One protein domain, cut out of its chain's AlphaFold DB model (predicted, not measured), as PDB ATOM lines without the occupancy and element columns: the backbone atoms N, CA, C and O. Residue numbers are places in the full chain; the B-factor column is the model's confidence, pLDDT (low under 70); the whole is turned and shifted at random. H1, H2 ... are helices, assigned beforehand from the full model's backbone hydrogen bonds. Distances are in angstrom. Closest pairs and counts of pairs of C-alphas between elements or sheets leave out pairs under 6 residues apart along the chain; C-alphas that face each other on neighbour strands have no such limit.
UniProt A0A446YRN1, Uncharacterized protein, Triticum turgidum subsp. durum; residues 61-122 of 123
ATOM      1  N   ARG A  61     199.495 141.779 228.513       87.19
ATOM      2  CA  ARG A  61     198.797 143.070 228.583       87.19
ATOM      3  C   ARG A  61     197.562 143.023 229.475       87.19
ATOM      4  O   ARG A  61     197.464 143.821 230.402       87.19
ATOM      5  N   ASP A  62     196.640 142.099 229.216       87.75
ATOM      6  CA  ASP A  62     195.360 142.050 229.932       87.75
ATOM      7  C   ASP A  62     195.567 141.764 231.428       87.75
ATOM      8  O   ASP A  62     194.888 142.338 232.277       87.75
ATOM      9  N   LYS A  63     196.576 140.951 231.770       88.69
ATOM     10  CA  LYS A  63     196.936 140.662 233.165       88.69
ATOM     11  C   LYS A  63     197.599 141.848 233.858       88.69
ATOM     12  O   LYS A  63     197.310 142.101 235.025       88.69
ATOM     13  N   ASN A  64     198.430 142.604 233.145       89.00
ATOM     14  CA  ASN A  64     199.031 143.832 233.663       89.00
ATOM     15  C   ASN A  64     197.969 144.915 233.917       89.00
ATOM     16  O   ASN A  64     198.040 145.608 234.932       89.00
ATOM     17  N   VAL A  65     196.962 145.028 233.039       90.75
ATOM     18  CA  VAL A  65     195.811 145.928 233.229       90.75
ATOM     19  C   VAL A  65     195.024 145.536 234.478       90.75
ATOM     20  O   VAL A  65     194.853 146.365 235.368       90.75
ATOM     21  N   GLU A  66     194.620 144.266 234.582       91.12
ATOM     22  CA  GLU A  66     193.876 143.743 235.737       91.12
ATOM     23  C   GLU A  66     194.631 143.998 237.054       91.12
ATOM     24  O   GLU A  66     194.050 144.411 238.058       91.12
ATOM     25  N   TYR A  67     195.949 143.785 237.060       88.44
ATOM     26  CA  TYR A  67     196.773 144.014 238.241       88.44
ATOM     27  C   TYR A  67     196.850 145.496 238.627       88.44
ATOM     28  O   TYR A  67     196.685 145.828 239.802       88.44
ATOM     29  N   ALA A  68     197.035 146.394 237.656       89.81
ATOM     30  CA  ALA A  68     197.051 147.832 237.907       89.81
ATOM     31  C   ALA A  68     195.705 148.334 238.461       89.81
ATOM     32  O   ALA A  68     195.685 149.142 239.387       89.81
ATOM     33  N   GLU A  69     194.580 147.832 237.944       90.81
ATOM     34  CA  GLU A  69     193.246 148.147 238.469       90.81
ATOM     35  C   GLU A  69     193.069 147.658 239.908       90.81
ATOM     36  O   GLU A  69     192.592 148.405 240.764       90.81
ATOM     37  N   ARG A  70     193.514 146.432 240.206       91.12
ATOM     38  CA  ARG A  70     193.480 145.883 241.567       91.12
ATOM     39  C   ARG A  70     194.334 146.687 242.542       91.12
ATOM     40  O   ARG A  70     193.907 146.876 243.678       91.12
ATOM     41  N   LEU A  71     195.510 147.155 242.121       89.31
ATOM     42  CA  LEU A  71     196.362 148.012 242.948       89.31
ATOM     43  C   LEU A  71     195.697 149.361 243.225       89.31
ATOM     44  O   LEU A  71     195.625 149.756 244.381       89.31
ATOM     45  N   LYS A  72     195.127 150.009 242.204       87.12
ATOM     46  CA  LYS A  72     194.392 151.277 242.360       87.12
ATOM     47  C   LYS A  72     193.164 151.153 243.262       87.12
ATOM     48  O   LYS A  72     192.830 152.082 243.987       87.12
ATOM     49  N   ALA A  73     192.463 150.022 243.199       87.06
ATOM     50  CA  ALA A  73     191.298 149.763 244.041       87.06
ATOM     51  C   ALA A  73     191.673 149.430 245.496       87.06
ATOM     52  O   ALA A  73     190.854 149.595 246.403       87.06
ATOM     53  N   ALA A  74     192.892 148.938 245.734       83.81
ATOM     54  CA  ALA A  74     193.375 148.606 247.064       83.81
ATOM     55  C   ALA A  74     193.849 149.870 247.797       83.81
ATOM     56  O   ALA A  74     194.835 150.490 247.414       83.81
ATOM     57  N   GLN A  75     193.187 150.219 248.899       65.19
ATOM     58  CA  GLN A  75     193.599 151.336 249.754       65.19
ATOM     59  C   GLN A  75     194.858 150.972 250.559       65.19
ATOM     60  O   GLN A  75     194.894 149.934 251.222       65.19
ATOM     61  N   GLY A  76     195.888 151.823 250.528       65.62
ATOM     62  CA  GLY A  76     197.140 151.612 251.261       65.62
ATOM     63  C   GLY A  76     198.248 152.582 250.842       65.62
ATOM     64  O   GLY A  76     198.245 153.090 249.724       65.62
ATOM     65  N   LYS A  77     199.207 152.839 251.743       54.75
ATOM     66  CA  LYS A  77     200.339 153.753 251.504       54.75
ATOM     67  C   LYS A  77     201.151 153.262 250.292       54.75
ATOM     68  O   LYS A  77     201.776 152.209 250.383       54.75
ATOM     69  N   GLY A  78     201.115 154.011 249.189       66.38
ATOM     70  CA  GLY A  78     201.828 153.708 247.937       66.38
ATOM     71  C   GLY A  78     200.948 153.272 246.756       66.38
ATOM     72  O   GLY A  78     201.460 153.154 245.649       66.38
ATOM     73  N   ASN A  79     199.641 153.063 246.953       67.88
ATOM     74  CA  ASN A  79     198.733 152.672 245.864       67.88
ATOM     75  C   ASN A  79     198.019 153.855 245.185       67.88
ATOM     76  O   ASN A  79     197.429 153.675 244.118       67.88
ATOM     77  N   ASP A  80     198.088 155.052 245.776       68.94
ATOM     78  CA  ASP A  80     197.425 156.257 245.258       68.94
ATOM     79  C   ASP A  80     198.073 156.771 243.952       68.94
ATOM     80  O   ASP A  80     197.390 157.368 243.121       68.94
ATOM     81  N   ASP A  81     199.354 156.449 243.722       79.94
ATOM     82  CA  ASP A  81     200.159 156.941 242.590       79.94
ATOM     83  C   ASP A  81     200.446 155.869 241.516       79.94
ATOM     84  O   ASP A  81     201.369 155.992 240.709       79.94
ATOM     85  N   VAL A  82     199.663 154.784 241.474       88.50
ATOM     86  CA  VAL A  82     199.869 153.697 240.499       88.50
ATOM     87  C   VAL A  82     199.555 154.171 239.074       88.50
ATOM     88  O   VAL A  82     198.399 154.387 238.701       88.50
ATOM     89  N   GLU A  83     200.580 154.248 238.224       91.19
ATOM     90  CA  GLU A  83     200.472 154.602 236.804       91.19
ATOM     91  C   GLU A  83     200.694 153.371 235.906       91.19
ATOM     92  O   GLU A  83     201.699 152.672 236.020       91.19
ATOM     93  N   LEU A  84     199.765 153.116 234.975       91.88
ATOM     94  CA  LEU A  84     199.930 152.100 233.931       91.88
ATOM     95  C   LEU A  84     200.270 152.790 232.609       91.88
ATOM     96  O   LEU A  84     199.461 153.559 232.092       91.88
ATOM     97  N   VAL A  85     201.427 152.462 232.036       93.94
ATOM     98  CA  VAL A  85     201.870 152.970 230.730       93.94
ATOM     99  C   VAL A  85     201.820 151.844 229.701       93.94
ATOM    100  O   VAL A  85     202.388 150.776 229.913       93.94
ATOM    101  N   VAL A  86     201.147 152.083 228.572       91.81
ATOM    102  CA  VAL A  86     201.021 151.114 227.475       91.81
ATOM    103  C   VAL A  86     201.795 151.611 226.259       91.81
ATOM    104  O   VAL A  86     201.491 152.669 225.711       91.81
ATOM    105  N   PHE A  87     202.750 150.809 225.796       91.88
ATOM    106  CA  PHE A  87     203.481 151.047 224.553       91.88
ATOM    107  C   PHE A  87     202.740 150.352 223.409       91.88
ATOM    108  O   PHE A  87     202.841 149.143 223.217       91.88
ATOM    109  N   ALA A  88     201.894 151.106 222.703       88.00
ATOM    110  CA  ALA A  88     201.031 150.555 221.663       88.00
ATOM    111  C   ALA A  88     201.843 149.940 220.510       88.00
ATOM    112  O   ALA A  88     202.784 150.551 220.016       88.00
ATOM    113  N   GLY A  89     201.444 148.745 220.065       87.25
ATOM    114  CA  GLY A  89     202.097 148.032 218.962       87.25
ATOM    115  C   GLY A  89     203.419 147.349 219.325       87.25
ATOM    116  O   GLY A  89     204.013 146.710 218.461       87.25
ATOM    117  N   GLU A  90     203.872 147.450 220.576       88.88
ATOM    118  CA  GLU A  90     205.059 146.732 221.028       88.88
ATOM    119  C   GLU A  90     204.718 145.341 221.577       88.88
ATOM    120  O   GLU A  90     203.670 145.102 222.190       88.88
ATOM    121  N   GLU A  91     205.638 144.414 221.333       87.00
ATOM    122  CA  GLU A  91     205.579 143.036 221.804       87.00
ATOM    123  C   GLU A  91     206.090 142.905 223.244       87.00
ATOM    124  O   GLU A  91     206.714 143.814 223.806       87.00
ATOM    125  N   HIS A  92     205.856 141.740 223.845       88.81
ATOM    126  CA  HIS A  92     206.399 141.443 225.163       88.81
ATOM    127  C   HIS A  92     207.932 141.563 225.161       88.81
ATOM    128  O   HIS A  92     208.604 141.033 224.280       88.81
ATOM    129  N   ALA A  93     208.489 142.246 226.165       87.94
ATOM    130  CA  ALA A  93     209.932 142.456 226.311       87.94
ATOM    131  C   ALA A  93     210.634 143.101 225.089       87.94
ATOM    132  O   ALA A  93     211.833 142.888 224.879       87.94
ATOM    133  N   PHE A  94     209.930 143.944 224.319       88.50
ATOM    134  CA  PHE A  94     210.461 144.620 223.123       88.50
ATOM    135  C   PHE A  94     211.826 145.311 223.323       88.50
ATOM    136  O   PHE A  94     212.614 145.408 222.385       88.50
ATOM    137  N   PHE A  95     212.154 145.778 224.532       87.81
ATOM    138  CA  PHE A  95     213.419 146.455 224.838       87.81
ATOM    139  C   PHE A  95     214.660 145.556 224.695       87.81
ATOM    140  O   PHE A  95     215.752 146.068 224.458       87.81
ATOM    141  N   GLY A  96     214.511 144.231 224.814       85.88
ATOM    142  CA  GLY A  96     215.607 143.278 224.612       85.88
ATOM    143  C   GLY A  96     215.933 143.042 223.134       85.88
ATOM    144  O   GLY A  96     217.088 142.811 222.785       85.88
ATOM    145  N   VAL A  97     214.925 143.145 222.265       86.50
ATOM    146  CA  VAL A  97     215.044 142.919 220.814       86.50
ATOM    147  C   VAL A  97     215.218 144.218 220.019       86.50
ATOM    148  O   VAL A  97     215.865 144.220 218.975       86.50
ATOM    149  N   LYS A  98     214.702 145.343 220.529       87.50
ATOM    150  CA  LYS A  98     214.752 146.681 219.915       87.50
ATOM    151  C   LYS A  98     215.371 147.720 220.876       87.50
ATOM    152  O   LYS A  98     214.716 148.706 221.225       87.50
ATOM    153  N   PRO A  99     216.632 147.555 221.315       88.44
ATOM    154  CA  PRO A  99     217.228 148.372 222.383       88.44
ATOM    155  C   PRO A  99     217.375 149.866 222.046       88.44
ATOM    156  O   PRO A  99     217.483 150.699 222.942       88.44
ATOM    157  N   THR A 100     217.380 150.225 220.762       91.06
ATOM    158  CA  THR A 100     217.560 151.603 220.273       91.06
ATOM    159  C   THR A 100     216.282 152.205 219.681       91.06
ATOM    160  O   THR A 100     216.336 153.272 219.070       91.06
ATOM    161  N   SER A 101     215.130 151.541 219.832       92.62
ATOM    162  CA  SER A 101     213.859 152.067 219.324       92.62
ATOM    163  C   SER A 101     213.371 153.273 220.128       92.62
ATOM    164  O   SER A 101     213.731 153.467 221.292       92.62
ATOM    165  N   GLY A 102     212.485 154.061 219.513       94.25
ATOM    166  CA  GLY A 102     211.798 155.156 220.202       94.25
ATOM    167  C   GLY A 102     211.037 154.672 221.438       94.25
ATOM    168  O   GLY A 102     211.185 155.262 222.503       94.25
ATOM    169  N   ALA A 103     210.315 153.549 221.332       93.25
ATOM    170  CA  ALA A 103     209.589 152.957 222.456       93.25
ATOM    171  C   ALA A 103     210.516 152.579 223.623       93.25
ATOM    172  O   ALA A 103     210.186 152.844 224.777       93.25
ATOM    173  N   THR A 104     211.705 152.033 223.342       93.81
ATOM    174  CA  THR A 104     212.689 151.708 224.389       93.81
ATOM    175  C   THR A 104     213.252 152.975 225.028       93.81
ATOM    176  O   THR A 104     213.419 153.037 226.246       93.81
ATOM    177  N   GLY A 105     213.480 154.022 224.231       95.81
ATOM    178  CA  GLY A 105     213.849 155.341 224.741       95.81
ATOM    179  C   GLY A 105     212.803 155.921 225.699       95.81
ATOM    180  O   GLY A 105     213.161 156.400 226.776       95.81
ATOM    181  N   GLU A 106     211.517 155.840 225.345       96.19
ATOM    182  CA  GLU A 106     210.421 156.289 226.213       96.19
ATOM    183  C   GLU A 106     210.290 155.430 227.479       96.19
ATOM    184  O   GLU A 106     210.153 155.980 228.571       96.19
ATOM    185  N   LEU A 107     210.425 154.103 227.377       94.69
ATOM    186  CA  LEU A 107     210.442 153.203 228.535       94.69
ATOM    187  C   LEU A 107     211.512 153.614 229.558       94.69
ATOM    188  O   LEU A 107     211.222 153.743 230.748       94.69
ATOM    189  N   VAL A 108     212.738 153.886 229.104       95.31
ATOM    190  CA  VAL A 108     213.829 154.333 229.984       95.31
ATOM    191  C   VAL A 108     213.502 155.674 230.649       95.31
ATOM    192  O   VAL A 108     213.826 155.868 231.822       95.31
ATOM    193  N   ARG A 109     212.852 156.605 229.940       95.69
ATOM    194  CA  ARG A 109     212.429 157.888 230.528       95.69
ATOM    195  C   ARG A 109     211.367 157.702 231.607       95.69
ATOM    196  O   ARG A 109     211.488 158.322 232.660       95.69
ATOM    197  N   VAL A 110     210.381 156.834 231.377       95.06
ATOM    198  CA  VAL A 110     209.342 156.505 232.367       95.06
ATOM    199  C   VAL A 110     209.967 155.906 233.629       95.06
ATOM    200  O   VAL A 110     209.678 156.376 234.725       95.06
ATOM    201  N   ILE A 111     210.893 154.949 233.488       93.06
ATOM    202  CA  ILE A 111     211.596 154.347 234.635       93.06
ATOM    203  C   ILE A 111     212.387 155.406 235.409       93.06
ATOM    204  O   ILE A 111     212.318 155.459 236.632       93.06
ATOM    205  N   ARG A 112     213.119 156.286 234.716       93.88
ATOM    206  CA  ARG A 112     213.870 157.368 235.377       93.88
ATOM    207  C   ARG A 112     212.958 158.316 236.148       93.88
ATOM    208  O   ARG A 112     213.319 158.707 237.252       93.88
ATOM    209  N   ARG A 113     211.799 158.669 235.582       93.19
ATOM    210  CA  ARG A 113     210.794 159.500 236.255       93.19
ATOM    211  C   ARG A 113     210.313 158.829 237.538       93.19
ATOM    212  O   ARG A 113     210.364 159.458 238.583       93.19
ATOM    213  N   PHE A 114     209.923 157.560 237.456       90.12
ATOM    214  CA  PHE A 114     209.462 156.787 238.609       90.12
ATOM    215  C   PHE A 114     210.520 156.703 239.722       90.12
ATOM    216  O   PHE A 114     210.237 156.950 240.887       90.12
ATOM    217  N   MET A 115     211.778 156.430 239.373       90.00
ATOM    218  CA  MET A 115     212.854 156.368 240.372       90.00
ATOM    219  C   MET A 115     213.130 157.731 241.031       90.00
ATOM    220  O   MET A 115     213.507 157.791 242.201       90.00
ATOM    221  N   ALA A 116     212.954 158.831 240.293       87.88
ATOM    222  CA  ALA A 116     213.136 160.178 240.825       87.88
ATOM    223  C   ALA A 116     212.018 160.571 241.804       87.88
ATOM    224  O   ALA A 116     212.320 161.130 242.856       87.88
ATOM    225  N   THR A 117     210.758 160.226 241.512       75.94
ATOM    226  CA  THR A 117     209.616 160.537 242.391       75.94
ATOM    227  C   THR A 117     209.715 159.825 243.738       75.94
ATOM    228  O   THR A 117     209.471 160.440 244.772       75.94
ATOM    229  N   GLU A 118     210.175 158.571 243.754       67.31
ATOM    230  CA  GLU A 118     210.438 157.838 245.002       67.31
ATOM    231  C   GLU A 118     211.573 158.474 245.825       67.31
ATOM    232  O   GLU A 118     211.553 158.452 247.054       67.31
ATOM    233  N   THR A 119     212.569 159.064 245.154       65.62
ATOM    234  CA  THR A 119     213.702 159.722 245.826       65.62
ATOM    235  C   THR A 119     213.275 161.040 246.480       65.62
ATOM    236  O   THR A 119     213.714 161.344 247.588       65.62
ATOM    237  N   GLU A 120     212.401 161.808 245.824       60.59
ATOM    238  CA  GLU A 120     211.833 163.046 246.373       60.59
ATOM    239  C   GLU A 120     210.852 162.775 247.521       60.59
ATOM    240  O   GLU A 120     210.872 163.498 248.512       60.59
ATOM    241  N   ALA A 121     210.052 161.707 247.446       58.47
ATOM    242  CA  ALA A 121     209.139 161.306 248.520       58.47
ATOM    243  C   ALA A 121     209.852 160.800 249.794       58.47
ATOM    244  O   ALA A 121     209.221 160.675 250.847       58.47
ATOM    245  N   ALA A 122     211.149 160.487 249.708       58.00
ATOM    246  CA  ALA A 122     211.967 159.993 250.816       58.00
ATOM    247  C   ALA A 122     212.760 161.088 251.572       58.00
ATOM    248  O   ALA A 122     213.365 160.765 252.599       58.00
TER     249      ALA A 122
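AT A GLANCE: This is residues 61 to 122 of the 123 residues of an uncharacterized protein of Triticum turgidum subsp. durum (UniProt A0A446YRN1). The printed part is a flat, loose S: H1 runs one way, residues 81 to 88 run back in the gap between H1 and H3, and H3, the longest helix, runs the first way again, with short H2 at the turn before H3. The 62 printed residues hold three named helices, in the order H1, H2, H3, and no named strand; the class is all helix. The radius of gyration of the C-alphas is 13.6 A, and the spans are 36 by 29 by 14 A.

HOW THE PARTS SIT: H1, residues 61 to 73, is apart from H2, residues 94 to 97, and from H3, residues 102 to 120. H2 and H3 only just touch, only at the corner by their tight link, with 3 pairs of C-alphas within 8 A and residues 103 to 104 alone of H3; the closest C-alphas, of Phe 95 and Thr 104, are 5.3 A apart. Every O i to N i+4 pair is within hydrogen-bond range in H1 and H3; H2 is too short for one.

IN THESE COORDINATES: H1 begins at C-alpha 61 (198.797, 143.070, 228.583) and measures 18.4 A, H2 5.4 A. H3, 27.3 A, ends at C-alpha 120 (211.833, 163.046, 246.373).

THE WHOLE: The printed part has no cut. The link from H1 to H2 is long, 20 residues. Residues 75 to 80 and 118 to 122 have pLDDT under 70.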